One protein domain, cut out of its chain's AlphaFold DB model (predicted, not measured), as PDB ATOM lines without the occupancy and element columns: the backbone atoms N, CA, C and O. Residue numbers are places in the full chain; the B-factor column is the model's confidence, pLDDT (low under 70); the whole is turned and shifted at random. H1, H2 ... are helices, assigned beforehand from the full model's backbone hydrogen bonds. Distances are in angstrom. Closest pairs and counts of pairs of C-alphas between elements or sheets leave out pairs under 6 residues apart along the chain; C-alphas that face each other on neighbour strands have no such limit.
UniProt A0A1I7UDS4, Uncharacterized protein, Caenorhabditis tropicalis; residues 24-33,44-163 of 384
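AT A GLANCE: This is residues 24 to 33 and 44 to 163 of the 384 residues of an uncharacterized protein of Caenorhabditis tropicalis (UniProt A0A1I7UDS4). What shape? Long helices H1 and H4 lie side by side, with H2 and H3 toward one end and looped residues 44 to 69 at the other. What size? The printed part has 130 residues, four named helices and no named strand, all helix. It is only just compact, close to loose; the radius of gyration of the C-alphas is 16.7 A, the spans 53 by 29 by 25 A.

HOW THE PARTS SIT: What touches? H1, residues 70 to 93, touches H4, residues 133 to 161, opposite ways at a shallow tilt of 25 degrees; C-alphas 88 and 143, the closest, are 6.1 A apart. And H2? H2, residues 105 to 117, is close but not clearly touching H4.

IN THESE COORDINATES: Where does H1 begin? C-alpha 70 is at (-14.871, 2.038, 36.186). Where does H4 end? C-alpha 161 is at (-4.639, 3.124, 28.890).

THE WHOLE: Is it cut? The printed part has one cut, between residues 33 and 44, whose C-alphas are 15.3 A apart across it. Low confidence? Residues 100 to 103 and 114 have pLDDT under 70.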
ATOM      1  N   ASN A  24     -25.343   9.365  23.640       86.69
ATOM      2  CA  ASN A  24     -25.848   9.617  24.992       86.69
ATOM      3  C   ASN A  24     -26.468  11.005  25.210       86.69
ATOM      4  O   ASN A  24     -26.910  11.303  26.317       86.69
ATOM      5  N   ALA A  25     -26.503  11.865  24.185       85.19
ATOM      6  CA  ALA A  25     -26.951  13.262  24.263       85.19
ATOM      7  C   ALA A  25     -26.188  14.150  25.272       85.19
ATOM      8  O   ALA A  25     -26.517  15.335  25.408       85.19
ATOM      9  N   SER A  26     -25.150  13.626  25.934       88.00
ATOM     10  CA  SER A  26     -24.293  14.385  26.841       88.00
ATOM     11  C   SER A  26     -23.564  15.480  26.072       88.00
ATOM     12  O   SER A  26     -23.090  15.274  24.949       88.00
ATOM     13  N   TRP A  27     -23.481  16.658  26.681       88.44
ATOM     14  CA  TRP A  27     -22.787  17.797  26.103       88.44
ATOM     15  C   TRP A  27     -21.317  17.797  26.525       88.44
ATOM     16  O   TRP A  27     -21.014  17.662  27.706       88.44
ATOM     17  N   THR A  28     -20.415  17.947  25.558       91.81
ATOM     18  CA  THR A  28     -18.968  18.045  25.789       91.81
ATOM     19  C   THR A  28     -18.498  19.454  25.449       91.81
ATOM     20  O   THR A  28     -18.582  19.864  24.291       91.81
ATOM     21  N   CYS A  29     -18.018  20.207  26.438       90.75
ATOM     22  CA  CYS A  29     -17.402  21.518  26.195       90.75
ATOM     23  C   CYS A  29     -15.887  21.385  26.011       90.75
ATOM     24  O   CYS A  29     -15.310  22.070  25.175       90.75
ATOM     25  N   ASN A  30     -15.249  20.486  26.758       93.56
ATOM     26  CA  ASN A  30     -13.805  20.275  26.731       93.56
ATOM     27  C   ASN A  30     -13.475  18.787  26.680       93.56
ATOM     28  O   ASN A  30     -14.302  17.947  27.033       93.56
ATOM     29  N   VAL A  31     -12.255  18.478  26.262       95.69
ATOM     30  CA  VAL A  31     -11.673  17.143  26.374       95.69
ATOM     31  C   VAL A  31     -10.303  17.252  27.035       95.69
ATOM     32  O   VAL A  31      -9.653  18.292  26.927       95.69
ATOM     33  N   ASP A  32      -9.874  16.213  27.743       95.88
ATOM     34  CA  ASP A  32      -8.499  16.141  28.241       95.88
ATOM     35  C   ASP A  32      -7.498  15.759  27.129       95.88
ATOM     36  O   ASP A  32      -7.851  15.662  25.951       95.88
ATOM     37  N   GLU A  33      -6.236  15.541  27.503       95.75
ATOM     38  CA  GLU A  33      -5.156  15.174  26.576       95.75
ATOM     39  C   GLU A  33      -5.363  13.824  25.866       95.75
ATOM     40  O   GLU A  33      -4.800  13.609  24.795       95.75
ATOM     41  N   GLY A  44     -14.992  12.787  38.237       90.81
ATOM     42  CA  GLY A  44     -13.874  12.022  38.792       90.81
ATOM     43  C   GLY A  44     -13.392  10.880  37.893       90.81
ATOM     44  O   GLY A  44     -12.764   9.950  38.387       90.81
ATOM     45  N   GLY A  45     -13.700  10.921  36.593       90.62
ATOM     46  CA  GLY A  45     -13.312   9.887  35.627       90.62
ATOM     47  C   GLY A  45     -14.258   8.683  35.564       90.62
ATOM     48  O   GLY A  45     -14.012   7.758  34.791       90.62
ATOM     49  N   MET A  46     -15.338   8.683  36.352       91.31
ATOM     50  CA  MET A  46     -16.313   7.595  36.379       91.31
ATOM     51  C   MET A  46     -17.195   7.614  35.122       91.31
ATOM     52  O   MET A  46     -17.831   8.623  34.814       91.31
ATOM     53  N   LEU A  47     -17.270   6.485  34.412       94.06
ATOM     54  CA  LEU A  47     -18.168   6.301  33.270       94.06
ATOM     55  C   LEU A  47     -19.644   6.413  33.697       94.06
ATOM     56  O   LEU A  47     -20.004   5.873  34.744       94.06
ATOM     57  N   PRO A  48     -20.511   7.070  32.904       92.69
ATOM     58  CA  PRO A  48     -21.929   7.223  33.233       92.69
ATOM     59  C   PRO A  48     -22.695   5.895  33.143       92.69
ATOM     60  O   PRO A  48     -22.281   4.977  32.430       92.69
ATOM     61  N   GLY A  49     -23.837   5.825  33.829       91.62
ATOM     62  CA  GLY A  49     -24.711   4.646  33.860       91.62
ATOM     63  C   GLY A  49     -24.183   3.488  34.714       91.62
ATOM     64  O   GLY A  49     -23.207   3.623  35.456       91.62
ATOM     65  N   ASN A  50     -24.858   2.336  34.623       89.38
ATOM     66  CA  ASN A  50     -24.464   1.085  35.282       89.38
ATOM     67  C   ASN A  50     -24.247   1.204  36.808       89.38
ATOM     68  O   ASN A  50     -23.290   0.675  37.382       89.38
ATOM     69  N   ASN A  51     -25.129   1.945  37.474       87.44
ATOM     70  CA  ASN A  51     -25.078   2.237  38.908       87.44
ATOM     71  C   ASN A  51     -26.365   1.819  39.643       87.44
ATOM     72  O   ASN A  51     -26.648   2.319  40.734       87.44
ATOM     73  N   GLY A  52     -27.167   0.940  39.029       86.62
ATOM     74  CA  GLY A  52     -28.472   0.525  39.548       86.62
ATOM     75  C   GLY A  52     -29.581   1.577  39.432       86.62
ATOM     76  O   GLY A  52     -30.654   1.386  40.001       86.62
ATOM     77  N   ARG A  53     -29.345   2.701  38.743       87.56
ATOM     78  CA  ARG A  53     -30.338   3.760  38.510       87.56
ATOM     79  C   ARG A  53     -30.697   3.844  37.033       87.56
ATOM     80  O   ARG A  53     -29.962   3.373  36.172       87.56
ATOM     81  N   ASN A  54     -31.819   4.498  36.749       85.69
ATOM     82  CA  ASN A  54     -32.254   4.794  35.387       85.69
ATOM     83  C   ASN A  54     -31.410   5.931  34.772       85.69
ATOM     84  O   ASN A  54     -31.854   7.074  34.674       85.69
ATOM     85  N   GLU A  55     -30.162   5.620  34.429       87.62
ATOM     86  CA  GLU A  55     -29.171   6.542  33.874       87.62
ATOM     87  C   GLU A  55     -28.580   5.960  32.587       87.62
ATOM     88  O   GLU A  55     -28.252   4.776  32.525       87.62
ATOM     89  N   ARG A  56     -28.428   6.805  31.561       89.88
ATOM     90  CA  ARG A  56     -27.826   6.402  30.287       89.88
ATOM     91  C   ARG A  56     -26.326   6.184  30.433       89.88
ATOM     92  O   ARG A  56     -25.631   7.034  30.986       89.88
ATOM     93  N   ASN A  57     -25.821   5.099  29.862       92.44
ATOM     94  CA  ASN A  57     -24.386   4.856  29.775       92.44
ATOM     95  C   ASN A  57     -23.719   5.702  28.665       92.44
ATOM     96  O   ASN A  57     -24.332   6.576  28.043       92.44
ATOM     97  N   LEU A  58     -22.434   5.450  28.392       93.56
ATOM     98  CA  LEU A  58     -21.663   6.179  27.375       93.56
ATOM     99  C   LEU A  58     -22.250   6.058  25.950       93.56
ATOM    100  O   LEU A  58     -22.075   6.964  25.131       93.56
ATOM    101  N   PHE A  59     -22.962   4.967  25.666       93.38
ATOM    102  CA  PHE A  59     -23.628   4.686  24.392       93.38
ATOM    103  C   PHE A  59     -25.092   5.125  24.340       93.38
ATOM    104  O   PHE A  59     -25.730   4.994  23.300       93.38
ATOM    105  N   GLY A  60     -25.590   5.726  25.421       89.94
ATOM    106  CA  GLY A  60     -26.964   6.203  25.509       89.94
ATOM    107  C   GLY A  60     -27.966   5.153  25.964       89.94
ATOM    108  O   GLY A  60     -29.125   5.516  26.144       89.94
ATOM    109  N   ASP A  61     -27.520   3.917  26.195       88.56
ATOM    110  CA  ASP A  61     -28.391   2.811  26.582       88.56
ATOM    111  C   ASP A  61     -28.720   2.883  28.077       88.56
ATOM    112  O   ASP A  61     -27.886   3.309  28.892       88.56
ATOM    113  N   TYR A  62     -29.914   2.422  28.443       86.12
ATOM    114  CA  TYR A  62     -30.312   2.262  29.840       86.12
ATOM    115  C   TYR A  62     -29.936   0.874  30.350       86.12
ATOM    116  O   TYR A  62     -30.240  -0.141  29.728       86.12
ATOM    117  N   ASP A  63     -29.265   0.823  31.499       83.31
ATOM    118  CA  ASP A  63     -28.800  -0.436  32.070       83.31
ATOM    119  C   ASP A  63     -28.805  -0.377  33.600       83.31
ATOM    120  O   ASP A  63     -28.118   0.447  34.211       83.31
ATOM    121  N   LEU A  64     -29.608  -1.255  34.207       86.69
ATOM    122  CA  LEU A  64     -29.780  -1.348  35.655       86.69
ATOM    123  C   LEU A  64     -28.705  -2.210  36.327       86.69
ATOM    124  O   LEU A  64     -28.675  -2.267  37.558       86.69
ATOM    125  N   ASP A  65     -27.813  -2.848  35.560       88.94
ATOM    126  CA  ASP A  65     -26.654  -3.525  36.128       88.94
ATOM    127  C   ASP A  65     -25.856  -2.549  37.000       88.94
ATOM    128  O   ASP A  65     -25.670  -1.379  36.662       88.94
ATOM    129  N   ASN A  66     -25.356  -3.030  38.136       92.06
ATOM    130  CA  ASN A  66     -24.588  -2.210  39.065       92.06
ATOM    131  C   ASN A  66     -23.115  -2.623  39.051       92.06
ATOM    132  O   ASN A  66     -22.724  -3.598  39.694       92.06
ATOM    133  N   PHE A  67     -22.296  -1.847  38.341       91.75
ATOM    134  CA  PHE A  67     -20.845  -1.985  38.323       91.75
ATOM    135  C   PHE A  67     -20.221  -0.847  39.152       91.75
ATOM    136  O   PHE A  67     -20.229   0.313  38.720       91.75
ATOM    137  N   PRO A  68     -19.679  -1.138  40.353       88.25
ATOM    138  CA  PRO A  68     -19.161  -0.104  41.251       88.25
ATOM    139  C   PRO A  68     -17.813   0.472  40.798       88.25
ATOM    140  O   PRO A  68     -17.420   1.533  41.278       88.25
ATOM    141  N   THR A  69     -17.103  -0.213  39.898       91.88
ATOM    142  CA  THR A  69     -15.792   0.205  39.388       91.88
ATOM    143  C   THR A  69     -15.871   0.662  37.939       91.88
ATOM    144  O   THR A  69     -16.719   0.205  37.166       91.88
ATOM    145  N   ASN A  70     -14.946   1.541  37.554       91.81
ATOM    146  CA  ASN A  70     -14.871   2.038  36.186       91.81
ATOM    147  C   ASN A  70     -14.472   0.925  35.209       91.81
ATOM    148  O   ASN A  70     -14.987   0.866  34.099       91.81
ATOM    149  N   GLU A  71     -13.620  -0.007  35.641       93.25
ATOM    150  CA  GLU A  71     -13.200  -1.172  34.862       93.25
ATOM    151  C   GLU A  71     -14.391  -2.071  34.521       93.25
ATOM    152  O   GLU A  71     -14.522  -2.506  33.381       93.25
ATOM    153  N   GLY A  72     -15.294  -2.312  35.481       93.44
ATOM    154  CA  GLY A  72     -16.506  -3.098  35.241       93.44
ATOM    155  C   GLY A  72     -17.439  -2.425  34.235       93.44
ATOM    156  O   GLY A  72     -17.909  -3.071  33.298       93.44
ATOM    157  N   ARG A  73     -17.645  -1.108  34.374       94.00
ATOM    158  CA  ARG A  73     -18.431  -0.312  33.412       94.00
ATOM    159  C   ARG A  73     -17.802  -0.328  32.024       94.00
ATOM    160  O   ARG A  73     -18.502  -0.493  31.032       94.00
ATOM    161  N   PHE A  74     -16.480  -0.208  31.951       94.81
ATOM    162  CA  PHE A  74     -15.744  -0.227  30.694       94.81
ATOM    163  C   PHE A  74     -15.846  -1.582  29.982       94.81
ATOM    164  O   PHE A  74     -16.207  -1.620  28.809       94.81
ATOM    165  N   LEU A  75     -15.637  -2.694  30.698       94.00
ATOM    166  CA  LEU A  75     -15.807  -4.051  30.159       94.00
ATOM    167  C   LEU A  75     -17.234  -4.285  29.638       94.00
ATOM    168  O   LEU A  75     -17.430  -4.935  28.609       94.00
ATOM    169  N   LYS A  76     -18.249  -3.732  30.315       93.44
ATOM    170  CA  LYS A  76     -19.639  -3.796  29.844       93.44
ATOM    171  C   LYS A  76     -19.823  -3.044  28.521       93.44
ATOM    172  O   LYS A  76     -20.502  -3.556  27.634       93.44
ATOM    173  N   LEU A  77     -19.204  -1.872  28.359       95.00
ATOM    174  CA  LEU A  77     -19.223  -1.131  27.092       95.00
ATOM    175  C   LEU A  77     -18.491  -1.895  25.976       95.00
ATOM    176  O   LEU A  77     -19.013  -1.991  24.868       95.00
ATOM    177  N   GLU A  78     -17.330  -2.497  26.254       95.56
ATOM    178  CA  GLU A  78     -16.629  -3.350  25.279       95.56
ATOM    179  C   GLU A  78     -17.502  -4.533  24.833       95.56
ATOM    180  O   GLU A  78     -17.613  -4.807  23.636       95.56
ATOM    181  N   SER A  79     -18.181  -5.189  25.780       94.50
ATOM    182  CA  SER A  79     -19.122  -6.277  25.494       94.50
ATOM    183  C   SER A  79     -20.287  -5.815  24.608       94.50
ATOM    184  O   SER A  79     -20.582  -6.444  23.593       94.50
ATOM    185  N   ARG A  80     -20.896  -4.659  24.912       93.88
ATOM    186  CA  ARG A  80     -21.966  -4.068  24.085       93.88
ATOM    187  C   ARG A  80     -21.496  -3.767  22.660       93.88
ATOM    188  O   ARG A  80     -22.198  -4.085  21.706       93.88
ATOM    189  N   LEU A  81     -20.298  -3.200  22.499       96.12
ATOM    190  CA  LEU A  81     -19.713  -2.957  21.178       96.12
ATOM    191  C   LEU A  81     -19.484  -4.263  20.400       96.12
ATOM    192  O   LEU A  81     -19.709  -4.306  19.190       96.12
ATOM    193  N   LEU A  82     -19.053  -5.330  21.076       96.44
ATOM    194  CA  LEU A  82     -18.889  -6.641  20.450       96.44
ATOM    195  C   LEU A  82     -20.229  -7.193  19.941       96.44
ATOM    196  O   LEU A  82     -20.286  -7.674  18.811       96.44
ATOM    197  N   ILE A  83     -21.294  -7.084  20.735       94.75
ATOM    198  CA  ILE A  83     -22.639  -7.528  20.343       94.75
ATOM    199  C   ILE A  83     -23.150  -6.738  19.136       94.75
ATOM    200  O   ILE A  83     -23.643  -7.339  18.191       94.75
ATOM    201  N   GLU A  84     -22.964  -5.417  19.093       95.12
ATOM    202  CA  GLU A  84     -23.342  -4.613  17.917       95.12
ATOM    203  C   GLU A  84     -22.595  -5.056  16.646       95.12
ATOM    204  O   GLU A  84     -23.195  -5.192  15.580       95.12
ATOM    205  N   LYS A  85     -21.303  -5.396  16.752       96.94
ATOM    206  CA  LYS A  85     -20.544  -5.979  15.628       96.94
ATOM    207  C   LYS A  85     -21.084  -7.343  15.198       96.94
ATOM    208  O   LYS A  85     -21.055  -7.671  14.012       96.94
ATOM    209  N   GLN A  86     -21.569  -8.152  16.136       96.00
ATOM    210  CA  GLN A  86     -22.197  -9.433  15.822       96.00
ATOM    211  C   GLN A  86     -23.581  -9.244  15.179       96.00
ATOM    212  O   GLN A  86     -23.867  -9.915  14.189       96.00
ATOM    213  N   ARG A  87     -24.388  -8.283  15.646       94.50
ATOM    214  CA  ARG A  87     -25.661  -7.870  15.024       94.50
ATOM    215  C   ARG A  87     -25.465  -7.419  13.577       94.50
ATOM    216  O   ARG A  87     -26.187  -7.868  12.691       94.50
ATOM    217  N   LEU A  88     -24.424  -6.627  13.308       96.38
ATOM    218  CA  LEU A  88     -24.050  -6.256  11.941       96.38
ATOM    219  C   LEU A  88     -23.808  -7.489  11.058       96.38
ATOM    220  O   LEU A  88     -24.250  -7.532   9.910       96.38
ATOM    221  N   ASN A  89     -23.127  -8.509  11.588       96.88
ATOM    222  CA  ASN A  89     -22.921  -9.756  10.855       96.88
ATOM    223  C   ASN A  89     -24.239 -10.506  10.617       96.88
ATOM    224  O   ASN A  89     -24.412 -11.032   9.520       96.88
ATOM    225  N   GLN A  90     -25.180 -10.508  11.574       95.12
ATOM    226  CA  GLN A  90     -26.516 -11.083  11.352       95.12
ATOM    227  C   GLN A  90     -27.175 -10.437  10.137       95.12
ATOM    228  O   GLN A  90     -27.540 -11.153   9.209       95.12
ATOM    229  N   PHE A  91     -27.218  -9.102  10.078       95.06
ATOM    230  CA  PHE A  91     -27.802  -8.384   8.943       95.06
ATOM    231  C   PHE A  91     -27.092  -8.681   7.620       95.06
ATOM    232  O   PHE A  91     -27.754  -8.924   6.617       95.06
ATOM    233  N   LYS A  92     -25.754  -8.755   7.613       95.75
ATOM    234  CA  LYS A  92     -24.978  -9.102   6.406       95.75
ATOM    235  C   LYS A  92     -25.262 -10.511   5.884       95.75
ATOM    236  O   LYS A  92     -25.121 -10.753   4.687       95.75
ATOM    237  N   THR A  93     -25.629 -11.439   6.767       95.50
ATOM    238  CA  THR A  93     -25.941 -12.833   6.403       95.50
ATOM    239  C   THR A  93     -27.430 -13.104   6.195       95.50
ATOM    240  O   THR A  93     -27.779 -14.122   5.599       95.50
ATOM    241  N   TYR A  94     -28.301 -12.213   6.668       94.56
ATOM    242  CA  TYR A  94     -29.744 -12.399   6.640       94.56
ATOM    243  C   TYR A  94     -30.300 -12.260   5.218       94.56
ATOM    244  O   TYR A  94     -29.991 -11.314   4.492       94.56
ATOM    245  N   GLN A  95     -31.148 -13.211   4.825       91.44
ATOM    246  CA  GLN A  95     -31.844 -13.203   3.541       91.44
ATOM    247  C   GLN A  95     -33.351 -13.091   3.793       91.44
ATOM    248  O   GLN A  95     -33.942 -14.041   4.307       91.44
ATOM    249  N   PRO A  96     -33.974 -11.951   3.451       89.44
ATOM    250  CA  PRO A  96     -35.392 -11.745   3.696       89.44
ATOM    251  C   PRO A  96     -36.236 -12.568   2.722       89.44
ATOM    252  O   PRO A  96     -35.904 -12.681   1.537       89.44
ATOM    253  N   GLU A  97     -37.363 -13.092   3.198       83.56
ATOM    254  CA  GLU A  97     -38.414 -13.615   2.325       83.56
ATOM    255  C   GLU A  97     -39.048 -12.423   1.601       83.56
ATOM    256  O   GLU A  97     -39.785 -11.654   2.215       83.56
ATOM    257  N   GLU A  98     -38.700 -12.212   0.324       75.44
ATOM    258  CA  GLU A  98     -39.097 -11.003  -0.406       75.44
ATOM    259  C   GLU A  98     -40.616 -10.804  -0.378       75.44
ATOM    260  O   GLU A  98     -41.381 -11.513  -1.035       75.44
ATOM    261  N   ASN A  99     -41.038  -9.800   0.388       72.19
ATOM    262  CA  ASN A  99     -42.426  -9.412   0.521       72.19
ATOM    263  C   ASN A  99     -42.584  -7.942   0.119       72.19
ATOM    264  O   ASN A  99     -41.931  -7.054   0.668       72.19
ATOM    265  N   ASN A 100     -43.482  -7.692  -0.835       66.94
ATOM    266  CA  ASN A 100     -43.839  -6.349  -1.302       66.94
ATOM    267  C   ASN A 100     -44.861  -5.647  -0.389       66.94
ATOM    268  O   ASN A 100     -45.394  -4.602  -0.762       66.94
ATOM    269  N   ALA A 101     -45.182  -6.229   0.771       65.75
ATOM    270  CA  ALA A 101     -46.024  -5.602   1.778       65.75
ATOM    271  C   ALA A 101     -45.436  -4.261   2.239       65.75
ATOM    272  O   ALA A 101     -44.220  -4.058   2.261       65.75
ATOM    273  N   GLU A 102     -46.332  -3.355   2.623       66.94
ATOM    274  CA  GLU A 102     -45.981  -2.033   3.126       66.94
ATOM    275  C   GLU A 102     -45.026  -2.143   4.331       66.94
ATOM    276  O   GLU A 102     -45.146  -3.039   5.179       66.94
ATOM    277  N   ILE A 103     -44.013  -1.271   4.344       67.88
ATOM    278  CA  ILE A 103     -42.986  -1.236   5.387       67.88
ATOM    279  C   ILE A 103     -43.660  -0.775   6.673       67.88
ATOM    280  O   ILE A 103     -44.181   0.338   6.730       67.88
ATOM    281  N   ASP A 104     -43.609  -1.619   7.700       74.69
ATOM    282  CA  ASP A 104     -43.955  -1.190   9.045       74.69
ATOM    283  C   ASP A 104     -42.727  -0.497   9.640       74.69
ATOM    284  O   ASP A 104     -41.754  -1.137  10.046       74.69
ATOM    285  N   TYR A 105     -42.730   0.834   9.582       77.12
ATOM    286  CA  TYR A 105     -41.634   1.635  10.115       77.12
ATOM    287  C   TYR A 105     -41.592   1.610  11.646       77.12
ATOM    288  O   TYR A 105     -40.541   1.922  12.202       77.12
ATOM    289  N   GLU A 106     -42.677   1.255  12.343       80.31
ATOM    290  CA  GLU A 106     -42.651   1.152  13.807       80.31
ATOM    291  C   GLU A 106     -41.833  -0.064  14.237       80.31
ATOM    292  O   GLU A 106     -40.875   0.098  14.991       80.31
ATOM    293  N   ASP A 107     -42.109  -1.241  13.670       79.44
ATOM    294  CA  ASP A 107     -41.354  -2.467  13.967       79.44
ATOM    295  C   ASP A 107     -39.872  -2.344  13.576       79.44
ATOM    296  O   ASP A 107     -38.977  -2.787  14.301       79.44
ATOM    297  N   PHE A 108     -39.585  -1.709  12.433       82.25
ATOM    298  CA  PHE A 108     -38.208  -1.464  11.992       82.25
ATOM    299  C   PHE A 108     -37.448  -0.554  12.966       82.25
ATOM    300  O   PHE A 108     -36.300  -0.831  13.322       82.25
ATOM    301  N   ASN A 109     -38.103   0.508  13.443       81.94
ATOM    302  CA  ASN A 109     -37.523   1.399  14.441       81.94
ATOM    303  C   ASN A 109     -37.386   0.714  15.812       81.94
ATOM    304  O   ASN A 109     -36.395   0.945  16.503       81.94
ATOM    305  N   ASP A 110     -38.322  -0.151  16.209       82.50
ATOM    306  CA  ASP A 110     -38.224  -0.934  17.448       82.50
ATOM    307  C   ASP A 110     -36.965  -1.817  17.444       82.50
ATOM    308  O   ASP A 110     -36.159  -1.772  18.381       82.50
ATOM    309  N   LEU A 111     -36.728  -2.528  16.334       84.06
ATOM    310  CA  LEU A 111     -35.545  -3.369  16.134       84.06
ATOM    311  C   LEU A 111     -34.233  -2.566  16.232       84.06
ATOM    312  O   LEU A 111     -33.275  -3.011  16.874       84.06
ATOM    313  N   LEU A 112     -34.183  -1.382  15.607       80.75
ATOM    314  CA  LEU A 112     -32.969  -0.563  15.516       80.75
ATOM    315  C   LEU A 112     -32.730   0.372  16.707       80.75
ATOM    316  O   LEU A 112     -31.591   0.785  16.921       80.75
ATOM    317  N   PHE A 113     -33.745   0.739  17.487       74.38
ATOM    318  CA  PHE A 113     -33.590   1.773  18.521       74.38
ATOM    319  C   PHE A 113     -34.002   1.322  19.918       74.38
ATOM    320  O   PHE A 113     -33.364   1.744  20.879       74.38
ATOM    321  N   VAL A 114     -35.014   0.464  20.052       68.00
ATOM    322  CA  VAL A 114     -35.550   0.064  21.363       68.00
ATOM    323  C   VAL A 114     -34.882  -1.217  21.851       68.00
ATOM    324  O   VAL A 114     -34.359  -1.268  22.964       68.00
ATOM    325  N   ARG A 115     -34.793  -2.243  20.998       71.94
ATOM    326  CA  ARG A 115     -34.186  -3.535  21.373       71.94
ATOM    327  C   ARG A 115     -32.673  -3.475  21.575       71.94
ATOM    328  O   ARG A 115     -32.074  -4.429  22.069       71.94
ATOM    329  N   ARG A 116     -32.041  -2.344  21.246       73.81
ATOM    330  CA  ARG A 116     -30.601  -2.144  21.445       73.81
ATOM    331  C   ARG A 116     -30.196  -1.961  22.909       73.81
ATOM    332  O   ARG A 116     -29.045  -2.250  23.234       73.81
ATOM    333  N   ASP A 117     -31.119  -1.572  23.793       70.62
ATOM    334  CA  ASP A 117     -30.846  -1.480  25.237       70.62
ATOM    335  C   ASP A 117     -30.489  -2.852  25.837       70.62
ATOM    336  O   ASP A 117     -29.625  -2.955  26.719       70.62
ATOM    337  N   VAL A 118     -31.076  -3.919  25.284       76.69
ATOM    338  CA  VAL A 118     -30.752  -5.307  25.611       76.69
ATOM    339  C   VAL A 118     -29.484  -5.704  24.856       76.69
ATOM    340  O   VAL A 118     -29.435  -5.681  23.629       76.69
ATOM    341  N   ALA A 119     -28.430  -6.050  25.592       77.50
ATOM    342  CA  ALA A 119     -27.133  -6.428  25.036       77.50
ATOM    343  C   ALA A 119     -27.137  -7.901  24.573       77.50
ATOM    344  O   ALA A 119     -26.406  -8.727  25.115       77.50
ATOM    345  N   GLU A 120     -27.982  -8.234  23.595       87.06
ATOM    346  CA  GLU A 120     -28.178  -9.602  23.092       87.06
ATOM    347  C   GLU A 120     -28.277  -9.654  21.559       87.06
ATOM    348  O   GLU A 120     -28.584  -8.666  20.893       87.06
ATOM    349  N   MET A 121     -27.993 -10.815  20.977       91.25
ATOM    350  CA  MET A 121     -28.155 -11.046  19.537       91.25
ATOM    351  C   MET A 121     -29.631 -11.076  19.149       91.25
ATOM    352  O   MET A 121     -30.454 -11.512  19.949       91.25
ATOM    353  N   TYR A 122     -29.952 -10.672  17.918       90.81
ATOM    354  CA  TYR A 122     -31.331 -10.742  17.442       90.81
ATOM    355  C   TYR A 122     -31.768 -12.195  17.228       90.81
ATOM    356  O   TYR A 122     -30.983 -12.998  16.712       90.81
ATOM    357  N   THR A 123     -33.005 -12.538  17.581       90.88
ATOM    358  CA  THR A 123     -33.587 -13.844  17.229       90.88
ATOM    359  C   THR A 123     -34.055 -13.864  15.774       90.88
ATOM    360  O   THR A 123     -34.256 -12.820  15.147       90.88
ATOM    361  N   ASP A 124     -34.272 -15.060  15.225       89.19
ATOM    362  CA  ASP A 124     -34.781 -15.216  13.859       89.19
ATOM    363  C   ASP A 124     -36.154 -14.545  13.681       89.19
ATOM    364  O   ASP A 124     -36.446 -13.993  12.623       89.19
ATOM    365  N   GLU A 125     -36.999 -14.549  14.716       88.50
ATOM    366  CA  GLU A 125     -38.284 -13.843  14.738       88.50
ATOM    367  C   GLU A 125     -38.119 -12.327  14.649       88.50
ATOM    368  O   GLU A 125     -38.894 -11.674  13.957       88.50
ATOM    369  N   GLU A 126     -37.114 -11.768  15.318       89.12
ATOM    370  CA  GLU A 126     -36.847 -10.328  15.297       89.12
ATOM    371  C   GLU A 126     -36.322  -9.890  13.929       89.12
ATOM    372  O   GLU A 126     -36.720  -8.851  13.405       89.12
ATOM    373  N   LEU A 127     -35.488 -10.721  13.300       90.50
ATOM    374  CA  LEU A 127     -34.968 -10.451  11.961       90.50
ATOM    375  C   LEU A 127     -36.058 -10.490  10.879       90.50
ATOM    376  O   LEU A 127     -35.928  -9.780   9.883       90.50
ATOM    377  N   LYS A 128     -37.163 -11.231  11.078       89.75
ATOM    378  CA  LYS A 128     -38.312 -11.270  10.142       89.75
ATOM    379  C   LYS A 128     -38.998  -9.915   9.942       89.75
ATOM    380  O   LYS A 128     -39.734  -9.754   8.968       89.75
ATOM    381  N   VAL A 129     -38.742  -8.932  10.808       88.56
ATOM    382  CA  VAL A 129     -39.163  -7.537  10.598       88.56
ATOM    383  C   VAL A 129     -38.545  -6.953   9.320       88.56
ATOM    384  O   VAL A 129     -39.161  -6.121   8.651       88.56
ATOM    385  N   LEU A 130     -37.352  -7.409   8.927       89.62
ATOM    386  CA  LEU A 130     -36.670  -6.986   7.707       89.62
ATOM    387  C   LEU A 130     -37.276  -7.697   6.488       89.62
ATOM    388  O   LEU A 130     -36.770  -8.707   6.018       89.62
ATOM    389  N   LYS A 131     -38.370  -7.161   5.943       88.56
ATOM    390  CA  LYS A 131     -39.176  -7.822   4.892       88.56
ATOM    391  C   LYS A 131     -38.537  -7.851   3.496       88.56
ATOM    392  O   LYS A 131     -39.016  -8.547   2.604       88.56
ATOM    393  N   ASN A 132     -37.503  -7.045   3.252       89.19
ATOM    394  CA  ASN A 132     -36.874  -6.927   1.936       89.19
ATOM    395  C   ASN A 132     -35.424  -6.428   2.032       89.19
ATOM    396  O   ASN A 132     -34.978  -5.930   3.065       89.19
ATOM    397  N   ARG A 133     -34.684  -6.526   0.919       90.25
ATOM    398  CA  ARG A 133     -33.262  -6.141   0.857       90.25
ATOM    399  C   ARG A 133     -33.001  -4.670   1.175       90.25
ATOM    400  O   ARG A 133     -31.928  -4.352   1.671       90.25
ATOM    401  N   LYS A 134     -33.955  -3.775   0.894       90.00
ATOM    402  CA  LYS A 134     -33.801  -2.348   1.203       90.00
ATOM    403  C   LYS A 134     -33.704  -2.144   2.717       90.00
ATOM    404  O   LYS A 134     -32.777  -1.481   3.159       90.00
ATOM    405  N   MET A 135     -34.595  -2.771   3.490       89.50
ATOM    406  CA  MET A 135     -34.570  -2.704   4.959       89.50
ATOM    407  C   MET A 135     -33.296  -3.325   5.539       89.50
ATOM    408  O   MET A 135     -32.726  -2.783   6.477       89.50
ATOM    409  N   VAL A 136     -32.824  -4.437   4.966       92.62
ATOM    410  CA  VAL A 136     -31.557  -5.060   5.386       92.62
ATOM    411  C   VAL A 136     -30.377  -4.118   5.151       92.62
ATOM    412  O   VAL A 136     -29.561  -3.938   6.049       92.62
ATOM    413  N   ASN A 137     -30.295  -3.480   3.980       93.56
ATOM    414  CA  ASN A 137     -29.225  -2.525   3.683       93.56
ATOM    415  C   ASN A 137     -29.274  -1.303   4.612       93.56
ATOM    416  O   ASN A 137     -28.237  -0.896   5.120       93.56
ATOM    417  N   GLU A 138     -30.464  -0.765   4.887       92.44
ATOM    418  CA  GLU A 138     -30.647   0.350   5.826       92.44
ATOM    419  C   GLU A 138     -30.242  -0.048   7.258       92.44
ATOM    420  O   GLU A 138     -29.514   0.682   7.922       92.44
ATOM    421  N   ALA A 139     -30.602  -1.256   7.709       93.19
ATOM    422  CA  ALA A 139     -30.158  -1.790   8.998       93.19
ATOM    423  C   ALA A 139     -28.632  -1.978   9.072       93.19
ATOM    424  O   ALA A 139     -28.037  -1.749  10.129       93.19
ATOM    425  N   ILE A 140     -27.987  -2.381   7.969       95.81
ATOM    426  CA  ILE A 140     -26.524  -2.467   7.862       95.81
ATOM    427  C   ILE A 140     -25.905  -1.077   8.010       95.81
ATOM    428  O   ILE A 140     -25.059  -0.907   8.884       95.81
ATOM    429  N   GLU A 141     -26.346  -0.096   7.216       95.88
ATOM    430  CA  GLU A 141     -25.829   1.280   7.239       95.88
ATOM    431  C   GLU A 141     -25.969   1.910   8.638       95.88
ATOM    432  O   GLU A 141     -24.979   2.349   9.226       95.88
ATOM    433  N   GLU A 142     -27.162   1.841   9.237       93.19
ATOM    434  CA  GLU A 142     -27.433   2.363  10.585       93.19
ATOM    435  C   GLU A 142     -26.588   1.677  11.673       93.19
ATOM    436  O   GLU A 142     -26.171   2.296  12.659       93.19
ATOM    437  N   THR A 143     -26.325   0.374  11.529       94.75
ATOM    438  CA  THR A 143     -25.509  -0.374  12.497       94.75
ATOM    439  C   THR A 143     -24.019  -0.081  12.321       94.75
ATOM    440  O   THR A 143     -23.307   0.047  13.317       94.75
ATOM    441  N   GLU A 144     -23.535   0.090  11.087       97.06
ATOM    442  CA  GLU A 144     -22.159   0.521  10.806       97.06
ATOM    443  C   GLU A 144     -21.884   1.916  11.381       97.06
ATOM    444  O   GLU A 144     -20.886   2.107  12.088       97.06
ATOM    445  N   ASP A 145     -22.804   2.862  11.181       94.44
ATOM    446  CA  ASP A 145     -22.710   4.207  11.747       94.44
ATOM    447  C   ASP A 145     -22.731   4.187  13.280       94.44
ATOM    448  O   ASP A 145     -21.900   4.837  13.931       94.44
ATOM    449  N   ARG A 146     -23.615   3.387  13.892       93.50
ATOM    450  CA  ARG A 146     -23.644   3.219  15.353       93.50
ATOM    451  C   ARG A 146     -22.337   2.634  15.888       93.50
ATOM    452  O   ARG A 146     -21.795   3.183  16.850       93.50
ATOM    453  N   ILE A 147     -21.807   1.571  15.279       96.38
ATOM    454  CA  ILE A 147     -20.527   0.961  15.679       96.38
ATOM    455  C   ILE A 147     -19.409   2.002  15.613       96.38
ATOM    456  O   ILE A 147     -18.673   2.165  16.587       96.38
ATOM    457  N   LYS A 148     -19.329   2.770  14.521       95.75
ATOM    458  CA  LYS A 148     -18.342   3.847  14.366       95.75
ATOM    459  C   LYS A 148     -18.469   4.895  15.474       95.75
ATOM    460  O   LYS A 148     -17.461   5.362  16.012       95.75
ATOM    461  N   LEU A 149     -19.687   5.279  15.857       94.38
ATOM    462  CA  LEU A 149     -19.917   6.199  16.977       94.38
ATOM    463  C   LEU A 149     -19.477   5.600  18.321       94.38
ATOM    464  O   LEU A 149     -18.851   6.300  19.120       94.38
ATOM    465  N   MET A 150     -19.771   4.324  18.569       95.88
ATOM    466  CA  MET A 150     -19.389   3.619  19.798       95.88
ATOM    467  C   MET A 150     -17.868   3.478  19.918       95.88
ATOM    468  O   MET A 150     -17.300   3.791  20.965       95.88
ATOM    469  N   GLU A 151     -17.189   3.094  18.838       96.56
ATOM    470  CA  GLU A 151     -15.725   3.022  18.775       96.56
ATOM    471  C   GLU A 151     -15.091   4.380  19.076       96.56
ATOM    472  O   GLU A 151     -14.204   4.481  19.924       96.56
ATOM    473  N   ASN A 152     -15.610   5.450  18.468       94.94
ATOM    474  CA  ASN A 152     -15.149   6.811  18.735       94.94
ATOM    475  C   ASN A 152     -15.380   7.255  20.189       94.94
ATOM    476  O   ASN A 152     -14.609   8.066  20.699       94.94
ATOM    477  N   LYS A 153     -16.419   6.745  20.865       94.75
ATOM    478  CA  LYS A 153     -16.694   7.042  22.280       94.75
ATOM    479  C   LYS A 153     -15.799   6.269  23.245       94.75
ATOM    480  O   LYS A 153     -15.443   6.829  24.277       94.75
ATOM    481  N   ILE A 154     -15.434   5.029  22.925       95.69
ATOM    482  CA  ILE A 154     -14.517   4.222  23.745       95.69
ATOM    483  C   ILE A 154     -13.055   4.652  23.544       95.69
ATOM    484  O   ILE A 154     -12.260   4.581  24.482       95.69
ATOM    485  N   LEU A 155     -12.689   5.119  22.348       95.25
ATOM    486  CA  LEU A 155     -11.309   5.438  21.977       95.25
ATOM    487  C   LEU A 155     -10.522   6.270  23.015       95.25
ATOM    488  O   LEU A 155      -9.389   5.885  23.299       95.25
ATOM    489  N   PRO A 156     -11.070   7.334  23.642       96.12
ATOM    490  CA  PRO A 156     -10.341   8.106  24.651       96.12
ATOM    491  C   PRO A 156      -9.815   7.285  25.835       96.12
ATOM    492  O   PRO A 156      -8.742   7.559  26.363       96.12
ATOM    493  N   PHE A 157     -10.533   6.236  26.233       95.62
ATOM    494  CA  PHE A 157     -10.132   5.370  27.342       95.62
ATOM    495  C   PHE A 157      -9.019   4.405  26.930       95.62
ATOM    496  O   PHE A 157      -8.105   4.136  27.710       95.62
ATOM    497  N   TYR A 158      -9.034   3.928  25.681       95.94
ATOM    498  CA  TYR A 158      -7.886   3.207  25.133       95.94
ATOM    499  C   TYR A 158      -6.670   4.116  24.978       95.94
ATOM    500  O   TYR A 158      -5.559   3.681  25.275       95.94
ATOM    501  N   ASN A 159      -6.864   5.366  24.554       96.25
ATOM    502  CA  ASN A 159      -5.790   6.352  24.480       96.25
ATOM    503  C   ASN A 159      -5.148   6.547  25.852       96.25
ATOM    504  O   ASN A 159      -3.934   6.418  25.973       96.25
ATOM    505  N   GLN A 160      -5.960   6.741  26.895       95.94
ATOM    506  CA  GLN A 160      -5.487   6.848  28.273       95.94
ATOM    507  C   GLN A 160      -4.715   5.597  28.720       95.94
ATOM    508  O   GLN A 160      -3.589   5.703  29.198       95.94
ATOM    509  N   LYS A 161      -5.279   4.398  28.516       94.62
ATOM    510  CA  LYS A 161      -4.639   3.124  28.890       94.62
ATOM    511  C   LYS A 161      -3.294   2.904  28.191       94.62
ATOM    512  O   LYS A 161      -2.378   2.345  28.788       94.62
ATOM    513  N   ASN A 162      -3.184   3.333  26.937       96.88
ATOM    514  CA  ASN A 162      -1.994   3.156  26.106       96.88
ATOM    515  C   ASN A 162      -1.073   4.387  26.091       96.88
ATOM    516  O   ASN A 162      -0.088   4.391  25.356       96.88
ATOM    517  N   ASN A 163      -1.383   5.421  26.880       97.19
ATOM    518  CA  ASN A 163      -0.663   6.693  26.911       97.19
ATOM    519  C   ASN A 163      -0.490   7.336  25.514       97.19
ATOM    520  O   ASN A 163       0.578   7.843  25.166       97.19
TER     521      ASN A 163